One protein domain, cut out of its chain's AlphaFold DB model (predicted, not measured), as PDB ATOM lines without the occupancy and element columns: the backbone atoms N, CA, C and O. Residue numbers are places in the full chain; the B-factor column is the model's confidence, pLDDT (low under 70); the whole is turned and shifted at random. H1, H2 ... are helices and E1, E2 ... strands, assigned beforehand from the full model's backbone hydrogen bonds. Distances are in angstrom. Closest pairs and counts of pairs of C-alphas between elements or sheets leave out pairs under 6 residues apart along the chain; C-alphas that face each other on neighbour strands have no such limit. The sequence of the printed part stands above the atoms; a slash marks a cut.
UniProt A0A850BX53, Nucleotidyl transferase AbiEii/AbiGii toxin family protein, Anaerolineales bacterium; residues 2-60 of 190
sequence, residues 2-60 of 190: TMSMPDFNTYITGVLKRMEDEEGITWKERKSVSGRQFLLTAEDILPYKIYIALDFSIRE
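This is residues 2 to 60 of the 190 residues of the protein "Nucleotidyl transferase AbiEii/AbiGii toxin family protein" of Anaerolineales bacterium (UniProt A0A850BX53). One small sheet of three antiparallel strands, E1 E2 E3, has a single long helix, H1, over one face, running along the strands; the other face is bare. The helix covers E1 and E2, while E3 makes the edge farther from it. The printed part has 59 residues with one named helix and three named strands, in the order H1 E1 E2 E3 along the chain; the sheet's order is E1 - E2 - E3, and the class is mixed, helices and strands. The whole is only just loose, close to compact, with a radius of gyration of the C-alphas of 12.8 A, and its outline is elongated, spanning 39 by 23 by 14 A.

Begin with the inner strand E2, residues 36 to 42, which has edge strand E1, residues 26 to 30, as one neighbour and edge strand E3, residues 50 to 56, as the other. The three form a meander, each strand the antiparallel neighbour of the one before. In the hairpin of E1 and E2 the directions stand at 150 degrees; look for N 28 and O 39, 2.9 A apart, and N 39 and O 28, 2.8 A apart, both within hydrogen-bond range. In the hairpin of E2 and E3 the angle is 163 degrees; there N 38 and O 54 are 2.9 A apart and N 54 and O 38 are 2.8 A apart, again within range. The sheet is strongly twisted, but only just, with C-alphas up to 4.3 A off its best plane. H1, residues 5 to 23, is on this sheet at a height over the sheet of 9.9 A, giving two layers, a helix on one face of a sheet. It lies over E1 and E2 and runs along the strands, at 1 degree to E2 on the local plane. The closest C-alphas of H1 and E1 are those of Glu 20 and Thr 26, 5.7 A apart. H1 and E2 are near each other, with 8 pairs of C-alphas within 10 A. In H1 every O i to N i+4 pair is within hydrogen-bond range.

Find C-alpha 36 at (4.269, 99.545, 69.704); from there E2 runs 19.5 A to Ala 42. E3 covers 19.7 A from Ile 50 to Phe 56, ending at C-alpha 56 at (7.741, 95.952, 71.270). E1 is shorter, 13.0 A from Thr 26 to Arg 30. For H1, start at C-alpha 5 at (11.768, 105.784, 71.438) and go 26.4 A to Glu 23.

The two C-alphas farthest apart are those of Thr 2 and Pro 47, at 40.5 A. The printed part, residues 2 to 60, has no cut. The links H1 to E1 and E1 to E2 are tight, E2 to E3 is short, and no link is long. The mean pLDDT of the printed part is 84.6; look for values under 70 at residue 2 and residues 33 to 34.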
ATOM      1  N   THR A   2      20.768 102.089  75.577       63.22
ATOM      2  CA  THR A   2      19.320 101.945  75.390       63.22
ATOM      3  C   THR A   2      18.902 102.930  74.304       63.22
ATOM      4  O   THR A   2      19.138 104.128  74.443       63.22
ATOM      5  N   MET A   3      18.363 102.429  73.193       73.06
ATOM      6  CA  MET A   3      17.893 103.265  72.087       73.06
ATOM      7  C   MET A   3      16.681 104.095  72.539       73.06
ATOM      8  O   MET A   3      15.818 103.580  73.254       73.06
ATOM      9  N   SER A   4      16.612 105.373  72.151       82.75
ATOM     10  CA  SER A   4      15.459 106.218  72.478       82.75
ATOM     11  C   SER A   4      14.216 105.784  71.684       82.75
ATOM     12  O   SER A   4      14.327 105.144  70.639       82.75
ATOM     13  N   MET A   5      13.010 106.121  72.156       80.75
ATOM     14  CA  MET A   5      11.768 105.784  71.438       80.75
ATOM     15  C   MET A   5      11.688 106.428  70.034       80.75
ATOM     16  O   MET A   5      11.287 105.738  69.097       80.75
ATOM     17  N   PRO A   6      12.094 107.699  69.825       85.12
ATOM     18  CA  PRO A   6      12.208 108.272  68.481       85.12
ATOM     19  C   PRO A   6      13.188 107.523  67.568       85.12
ATOM     20  O   PRO A   6      12.860 107.248  66.410       85.12
ATOM     21  N   ASP A   7      14.354 107.137  68.094       87.50
ATOM     22  CA  ASP A   7      15.357 106.388  67.324       87.50
ATOM     23  C   ASP A   7      14.833 104.996  66.961       87.50
ATOM     24  O   ASP A   7      14.919 104.579  65.805       87.50
ATOM     25  N   PHE A   8      14.192 104.312  67.919       88.19
ATOM     26  CA  PHE A   8      13.513 103.039  67.689       88.19
ATOM     27  C   PHE A   8      12.464 103.161  66.586       88.19
ATOM     28  O   PHE A   8      12.431 102.331  65.683       88.19
ATOM     29  N   ASN A   9      11.631 104.203  66.628       87.19
ATOM     30  CA  ASN A   9      10.572 104.420  65.647       87.19
ATOM     31  C   ASN A   9      11.123 104.627  64.240       87.19
ATOM     32  O   ASN A   9      10.582 104.071  63.283       87.19
ATOM     33  N   THR A  10      12.199 105.399  64.124       91.00
ATOM     34  CA  THR A  10      12.871 105.642  62.846       91.00
ATOM     35  C   THR A  10      13.468 104.344  62.310       91.00
ATOM     36  O   THR A  10      13.226 103.975  61.160       91.00
ATOM     37  N   TYR A  11      14.177 103.605  63.167       92.50
ATOM     38  CA  TYR A  11      14.784 102.327  62.821       92.50
ATOM     39  C   TYR A  11      13.745 101.290  62.377       92.50
ATOM     40  O   TYR A  11      13.851 100.754  61.273       92.50
ATOM     41  N   ILE A  12      12.726 101.029  63.204       91.19
ATOM     42  CA  ILE A  12      11.743  99.978  62.929       91.19
ATOM     43  C   ILE A  12      10.941 100.297  61.670       91.19
ATOM     44  O   ILE A  12      10.775  99.421  60.836       91.19
ATOM     45  N   THR A  13      10.540 101.554  61.455       90.62
ATOM     46  CA  THR A  13       9.806 101.944  60.237       90.62
ATOM     47  C   THR A  13      10.639 101.690  58.980       90.62
ATOM     48  O   THR A  13      10.121 101.178  57.992       90.62
ATOM     49  N   GLY A  14      11.943 101.987  59.027       92.94
ATOM     50  CA  GLY A  14      12.856 101.689  57.925       92.94
ATOM     51  C   GLY A  14      13.033 100.188  57.675       92.94
ATOM     52  O   GLY A  14      13.113  99.779  56.521       92.94
ATOM     53  N   VAL A  15      13.083  99.368  58.731       92.38
ATOM     54  CA  VAL A  15      13.139  97.899  58.609       92.38
ATOM     55  C   VAL A  15      11.855  97.357  57.989       92.38
ATOM     56  O   VAL A  15      11.936  96.643  56.996       92.38
ATOM     57  N   LEU A  16      10.690  97.718  58.538       92.12
ATOM     58  CA  LEU A  16       9.403  97.202  58.071       92.12
ATOM     59  C   LEU A  16       9.166  97.566  56.605       92.12
ATOM     60  O   LEU A  16       8.830  96.681  55.832       92.12
ATOM     61  N   LYS A  17       9.441  98.818  56.209       90.88
ATOM     62  CA  LYS A  17       9.295  99.262  54.817       90.88
ATOM     63  C   LYS A  17      10.152  98.446  53.844       90.88
ATOM     64  O   LYS A  17       9.645  98.019  52.817       90.88
ATOM     65  N   ARG A  18      11.425  98.186  54.175       92.31
ATOM     66  CA  ARG A  18      12.282  97.338  53.322       92.31
ATOM     67  C   ARG A  18      11.695  95.942  53.143       92.31
ATOM     68  O   ARG A  18      11.715  95.422  52.040       92.31
ATOM     69  N   MET A  19      11.138  95.366  54.208       89.69
ATOM     70  CA  MET A  19      10.493  94.059  54.109       89.69
ATOM     71  C   MET A  19       9.230  94.098  53.232       89.69
ATOM     72  O   MET A  19       8.986  93.139  52.512       89.69
ATOM     73  N   GLU A  20       8.432  95.176  53.266       88.81
ATOM     74  CA  GLU A  20       7.283  95.338  52.349       88.81
ATOM     75  C   GLU A  20       7.737  95.388  50.888       88.81
ATOM     76  O   GLU A  20       7.165  94.695  50.048       88.81
ATOM     77  N   ASP A  21       8.782  96.173  50.610       87.00
ATOM     78  CA  ASP A  21       9.317  96.379  49.262       87.00
ATOM     79  C   ASP A  21       9.935  95.089  48.673       87.00
ATOM     80  O   ASP A  21       9.854  94.868  47.465       87.00
ATOM     81  N   GLU A  22      10.546  94.238  49.508       86.75
ATOM     82  CA  GLU A  22      11.265  93.025  49.079       86.75
ATOM     83  C   GLU A  22      10.386  91.762  49.039       86.75
ATOM     84  O   GLU A  22      10.550  90.933  48.145       86.75
ATOM     85  N   GLU A  23       9.448  91.608  49.980       81.12
ATOM     86  CA  GLU A  23       8.803  90.311  50.262       81.12
ATOM     87  C   GLU A  23       7.283  90.299  50.006       81.12
ATOM     88  O   GLU A  23       6.614  89.305  50.284       81.12
ATOM     89  N   GLY A  24       6.699  91.402  49.519       77.06
ATOM     90  CA  GLY A  24       5.258  91.482  49.228       77.06
ATOM     91  C   GLY A  24       4.353  91.359  50.464       77.06
ATOM     92  O   GLY A  24       3.164  91.061  50.356       77.06
ATOM     93  N   ILE A  25       4.908  91.576  51.655       85.44
ATOM     94  CA  ILE A  25       4.186  91.570  52.933       85.44
ATOM     95  C   ILE A  25       3.659  92.969  53.262       85.44
ATOM     96  O   ILE A  25       4.184  93.968  52.784       85.44
ATOM     97  N   THR A  26       2.641  93.057  54.121       87.50
ATOM     98  CA  THR A  26       2.089  94.352  54.562       87.50
ATOM     99  C   THR A  26       2.090  94.481  56.076       87.50
ATOM    100  O   THR A  26       1.745  93.532  56.784       87.50
ATOM    101  N   TRP A  27       2.424  95.665  56.592       91.12
ATOM    102  CA  TRP A  27       2.401  95.961  58.021       91.12
ATOM    103  C   TRP A  27       1.297  96.944  58.388       91.12
ATOM    104  O   TRP A  27       1.067  97.967  57.747       91.12
ATOM    105  N   LYS A  28       0.635  96.672  59.513       91.31
ATOM    106  CA  LYS A  28      -0.327  97.591  60.116       91.31
ATOM    107  C   LYS A  28       0.003  97.849  61.572       91.31
ATOM    108  O   LYS A  28      -0.057  96.938  62.395       91.31
ATOM    109  N   GLU A  29       0.275  99.106  61.911       90.38
ATOM    110  CA  GLU A  29       0.419  99.508  63.307       90.38
ATOM    111  C   GLU A  29      -0.908  99.336  64.065       90.38
ATOM    112  O   GLU A  29      -2.002  99.640  63.571       90.38
ATOM    113  N   ARG A  30      -0.809  98.822  65.291       86.94
ATOM    114  CA  ARG A  30      -1.922  98.609  66.214       86.94
ATOM    115  C   ARG A  30      -1.647  99.316  67.535       86.94
ATOM    116  O   ARG A  30      -0.504  99.508  67.946       86.94
ATOM    117  N   LYS A  31      -2.728  99.691  68.222       76.38
ATOM    118  CA  LYS A  31      -2.637 100.243  69.575       76.38
ATOM    119  C   LYS A  31      -2.147  99.151  70.522       76.38
ATOM    120  O   LYS A  31      -2.799  98.118  70.645       76.38
ATOM    121  N   SER A  32      -1.056  99.421  71.227       73.62
ATOM    122  CA  SER A  32      -0.585  98.594  72.335       73.62
ATOM    123  C   SER A  32      -0.851  99.291  73.668       73.62
ATOM    124  O   SER A  32      -0.862 100.518  73.755       73.62
ATOM    125  N   VAL A  33      -1.037  98.499  74.726       65.75
ATOM    126  CA  VAL A  33      -1.131  98.992  76.114       65.75
ATOM    127  C   VAL A  33       0.191  99.635  76.555       65.75
ATOM    128  O   VAL A  33       0.208 100.489  77.435       65.75
ATOM    129  N   SER A  34       1.310  99.244  75.940       67.56
ATOM    130  CA  SER A  34       2.589  99.938  76.083       67.56
ATOM    131  C   SER A  34       3.505  99.665  74.903       67.56
ATOM    132  O   SER A  34       3.676  98.510  74.510       67.56
ATOM    133  N   GLY A  35       4.215 100.682  74.444       79.88
ATOM    134  CA  GLY A  35       5.122 100.510  73.319       79.88
ATOM    135  C   GLY A  35       4.347 100.416  72.010       79.88
ATOM    136  O   GLY A  35       3.351 101.123  71.849       79.88
ATOM    137  N   ARG A  36       4.812  99.591  71.070       85.19
ATOM    138  CA  ARG A  36       4.269  99.545  69.704       85.19
ATOM    139  C   ARG A  36       3.976  98.120  69.277       85.19
ATOM    140  O   ARG A  36       4.739  97.215  69.597       85.19
ATOM    141  N   GLN A  37       2.876  97.952  68.555       91.06
ATOM    142  CA  GLN A  37       2.500  96.683  67.958       91.06
ATOM    143  C   GLN A  37       2.379  96.856  66.449       91.06
ATOM    144  O   GLN A  37       1.721  97.787  65.983       91.06
ATOM    145  N   PHE A  38       2.965  95.938  65.692       92.50
ATOM    146  CA  PHE A  38       2.851  95.887  64.240       92.50
ATOM    147  C   PHE A  38       2.311  94.524  63.832       92.50
ATOM    148  O   PHE A  38       2.825  93.493  64.253       92.50
ATOM    149  N   LEU A  39       1.249  94.518  63.035       92.62
ATOM    150  CA  LEU A  39       0.646  93.309  62.497       92.62
ATOM    151  C   LEU A  39       1.095  93.142  61.049       92.62
ATOM    152  O   LEU A  39       0.650  93.904  60.194       92.62
ATOM    153  N   LEU A  40       1.936  92.148  60.791       91.12
ATOM    154  CA  LEU A  40       2.203  91.669  59.444       91.12
ATOM    155  C   LEU A  40       1.018  90.858  58.947       91.12
ATOM    156  O   LEU A  40       0.486  90.019  59.678       91.12
ATOM    157  N   THR A  41       0.651  91.093  57.695       88.06
ATOM    158  CA  THR A  41      -0.220  90.225  56.911       88.06
ATOM    159  C   THR A  41       0.570  89.743  55.703       88.06
ATOM    160  O   THR A  41       0.984  90.553  54.872       88.06
ATOM    161  N   ALA A  42       0.801  88.435  55.638       85.06
ATOM    162  CA  ALA A  42       1.341  87.779  54.458       85.06
ATOM    163  C   ALA A  42       0.167  87.218  53.655       85.06
ATOM    164  O   ALA A  42      -0.534  86.304  54.107       85.06
ATOM    165  N   GLU A  43      -0.052  87.820  52.493       74.75
ATOM    166  CA  GLU A  43      -0.963  87.335  51.460       74.75
ATOM    167  C   GLU A  43      -0.095  86.687  50.366       74.75
ATOM    168  O   GLU A  43       1.094  86.977  50.268       74.75
ATOM    169  N   ASP A  44      -0.639  85.725  49.624       73.06
ATOM    170  CA  ASP A  44       0.002  85.096  48.455       73.06
ATOM    171  C   ASP A  44       1.247  84.205  48.684       73.06
ATOM    172  O   ASP A  44       1.636  83.471  47.778       73.06
ATOM    173  N   ILE A  45       1.827  84.163  49.891       74.31
ATOM    174  CA  ILE A  45       2.914  83.216  50.236       74.31
ATOM    175  C   ILE A  45       2.368  81.807  50.526       74.31
ATOM    176  O   ILE A  45       2.989  80.801  50.183       74.31
ATOM    177  N   LEU A  46       1.201  81.721  51.170       77.06
ATOM    178  CA  LEU A  46       0.501  80.475  51.505       77.06
ATOM    179  C   LEU A  46      -0.945  80.525  50.981       77.06
ATOM    180  O   LEU A  46      -1.479  81.614  50.780       77.06
ATOM    181  N   PRO A  47      -1.636  79.374  50.835       83.38
ATOM    182  CA  PRO A  47      -3.035  79.330  50.381       83.38
ATOM    183  C   PRO A  47      -4.040  79.985  51.349       83.38
ATOM    184  O   PRO A  47      -5.242  79.994  51.092       83.38
ATOM    185  N   TYR A  48      -3.571  80.512  52.477       82.69
ATOM    186  CA  TYR A  48      -4.355  81.224  53.473       82.69
ATOM    187  C   TYR A  48      -3.553  82.407  54.015       82.69
ATOM    188  O   TYR A  48      -2.323  82.373  54.071       82.69
ATOM    189  N   LYS A  49      -4.264  83.445  54.463       83.19
ATOM    190  CA  LYS A  49      -3.644  84.628  55.070       83.19
ATOM    191  C   LYS A  49      -2.973  84.255  56.387       83.19
ATOM    192  O   LYS A  49      -3.609  83.659  57.260       83.19
ATOM    193  N   ILE A  50      -1.712  84.650  56.542       87.38
ATOM    194  CA  ILE A  50      -0.989  84.539  57.810       87.38
ATOM    195  C   ILE A  50      -0.872  85.917  58.439       87.38
ATOM    196  O   ILE A  50      -0.575  86.905  57.767       87.38
ATOM    197  N   TYR A  51      -1.046  85.952  59.755       89.25
ATOM    198  CA  TYR A  51      -0.877  87.148  60.557       89.25
ATOM    199  C   TYR A  51       0.240  86.944  61.579       89.25
ATOM    200  O   TYR A  51       0.205  85.976  62.339       89.25
ATOM    201  N   ILE A  52       1.201  87.868  61.630       90.75
ATOM    202  CA  ILE A  52       2.258  87.883  62.652       90.75
ATOM    203  C   ILE A  52       2.174  89.205  63.407       90.75
ATOM    204  O   ILE A  52       2.343  90.274  62.827       90.75
ATOM    205  N   ALA A  53       1.905  89.142  64.709       91.75
ATOM    206  CA  ALA A  53       1.940  90.312  65.576       91.75
ATOM    207  C   ALA A  53       3.335  90.458  66.197       91.75
ATOM    208  O   ALA A  53       3.800  89.563  66.900       91.75
ATOM    209  N   LEU A  54       3.987  91.592  65.947       91.44
ATOM    210  CA  LEU A  54       5.229  91.993  66.597       91.44
ATOM    211  C   LEU A  54       4.932  93.041  67.666       91.44
ATOM    212  O   LEU A  54       4.493  94.146  67.349       91.44
ATOM    213  N   ASP A  55       5.197  92.692  68.923       90.00
ATOM    214  CA  ASP A  55       4.992  93.550  70.088       90.00
ATOM    215  C   ASP A  55       6.332  94.011  70.671       90.00
ATOM    216  O   ASP A  55       7.151  93.202  71.107       90.00
ATOM    217  N   PHE A  56       6.534  95.327  70.734       88.31
ATOM    218  CA  PHE A  56       7.741  95.952  71.270       88.31
ATOM    219  C   PHE A  56       7.419  96.701  72.562       88.31
ATOM    220  O   PHE A  56       6.642  97.659  72.559       88.31
ATOM    221  N   SER A  57       8.043  96.288  73.668       83.00
ATOM    222  CA  SER A  57       7.894  96.910  74.989       83.00
ATOM    223  C   SER A  57       9.201  97.563  75.434       83.00
ATOM    224  O   SER A  57      10.257  96.948  75.348       83.00
ATOM    225  N   ILE A  58       9.111  98.786  75.961       77.50
ATOM    226  CA  ILE A  58      10.243  99.544  76.539       77.50
ATOM    227  C   ILE A  58      10.053  99.711  78.061       77.50
ATOM    228  O   ILE A  58      10.792 100.427  78.723       77.50
ATOM    229  N   ARG A  59       9.026  99.074  78.648       71.56
ATOM    230  CA  ARG A  59       8.667  99.297  80.061       71.56
ATOM    231  C   ARG A  59       9.764  98.868  81.027       71.56
ATOM    232  O   ARG A  59       9.970  99.521  82.043       71.56
ATOM    233  N   GLU A  60      10.397  97.741  80.738       77.19
ATOM    234  CA  GLU A  60      11.243  97.032  81.685       77.19
ATOM    235  C   GLU A  60      12.537  96.619  81.008       77.19
ATOM    236  O   GLU A  60      12.537  96.148  79.871       77.19
TER     237      GLU A  60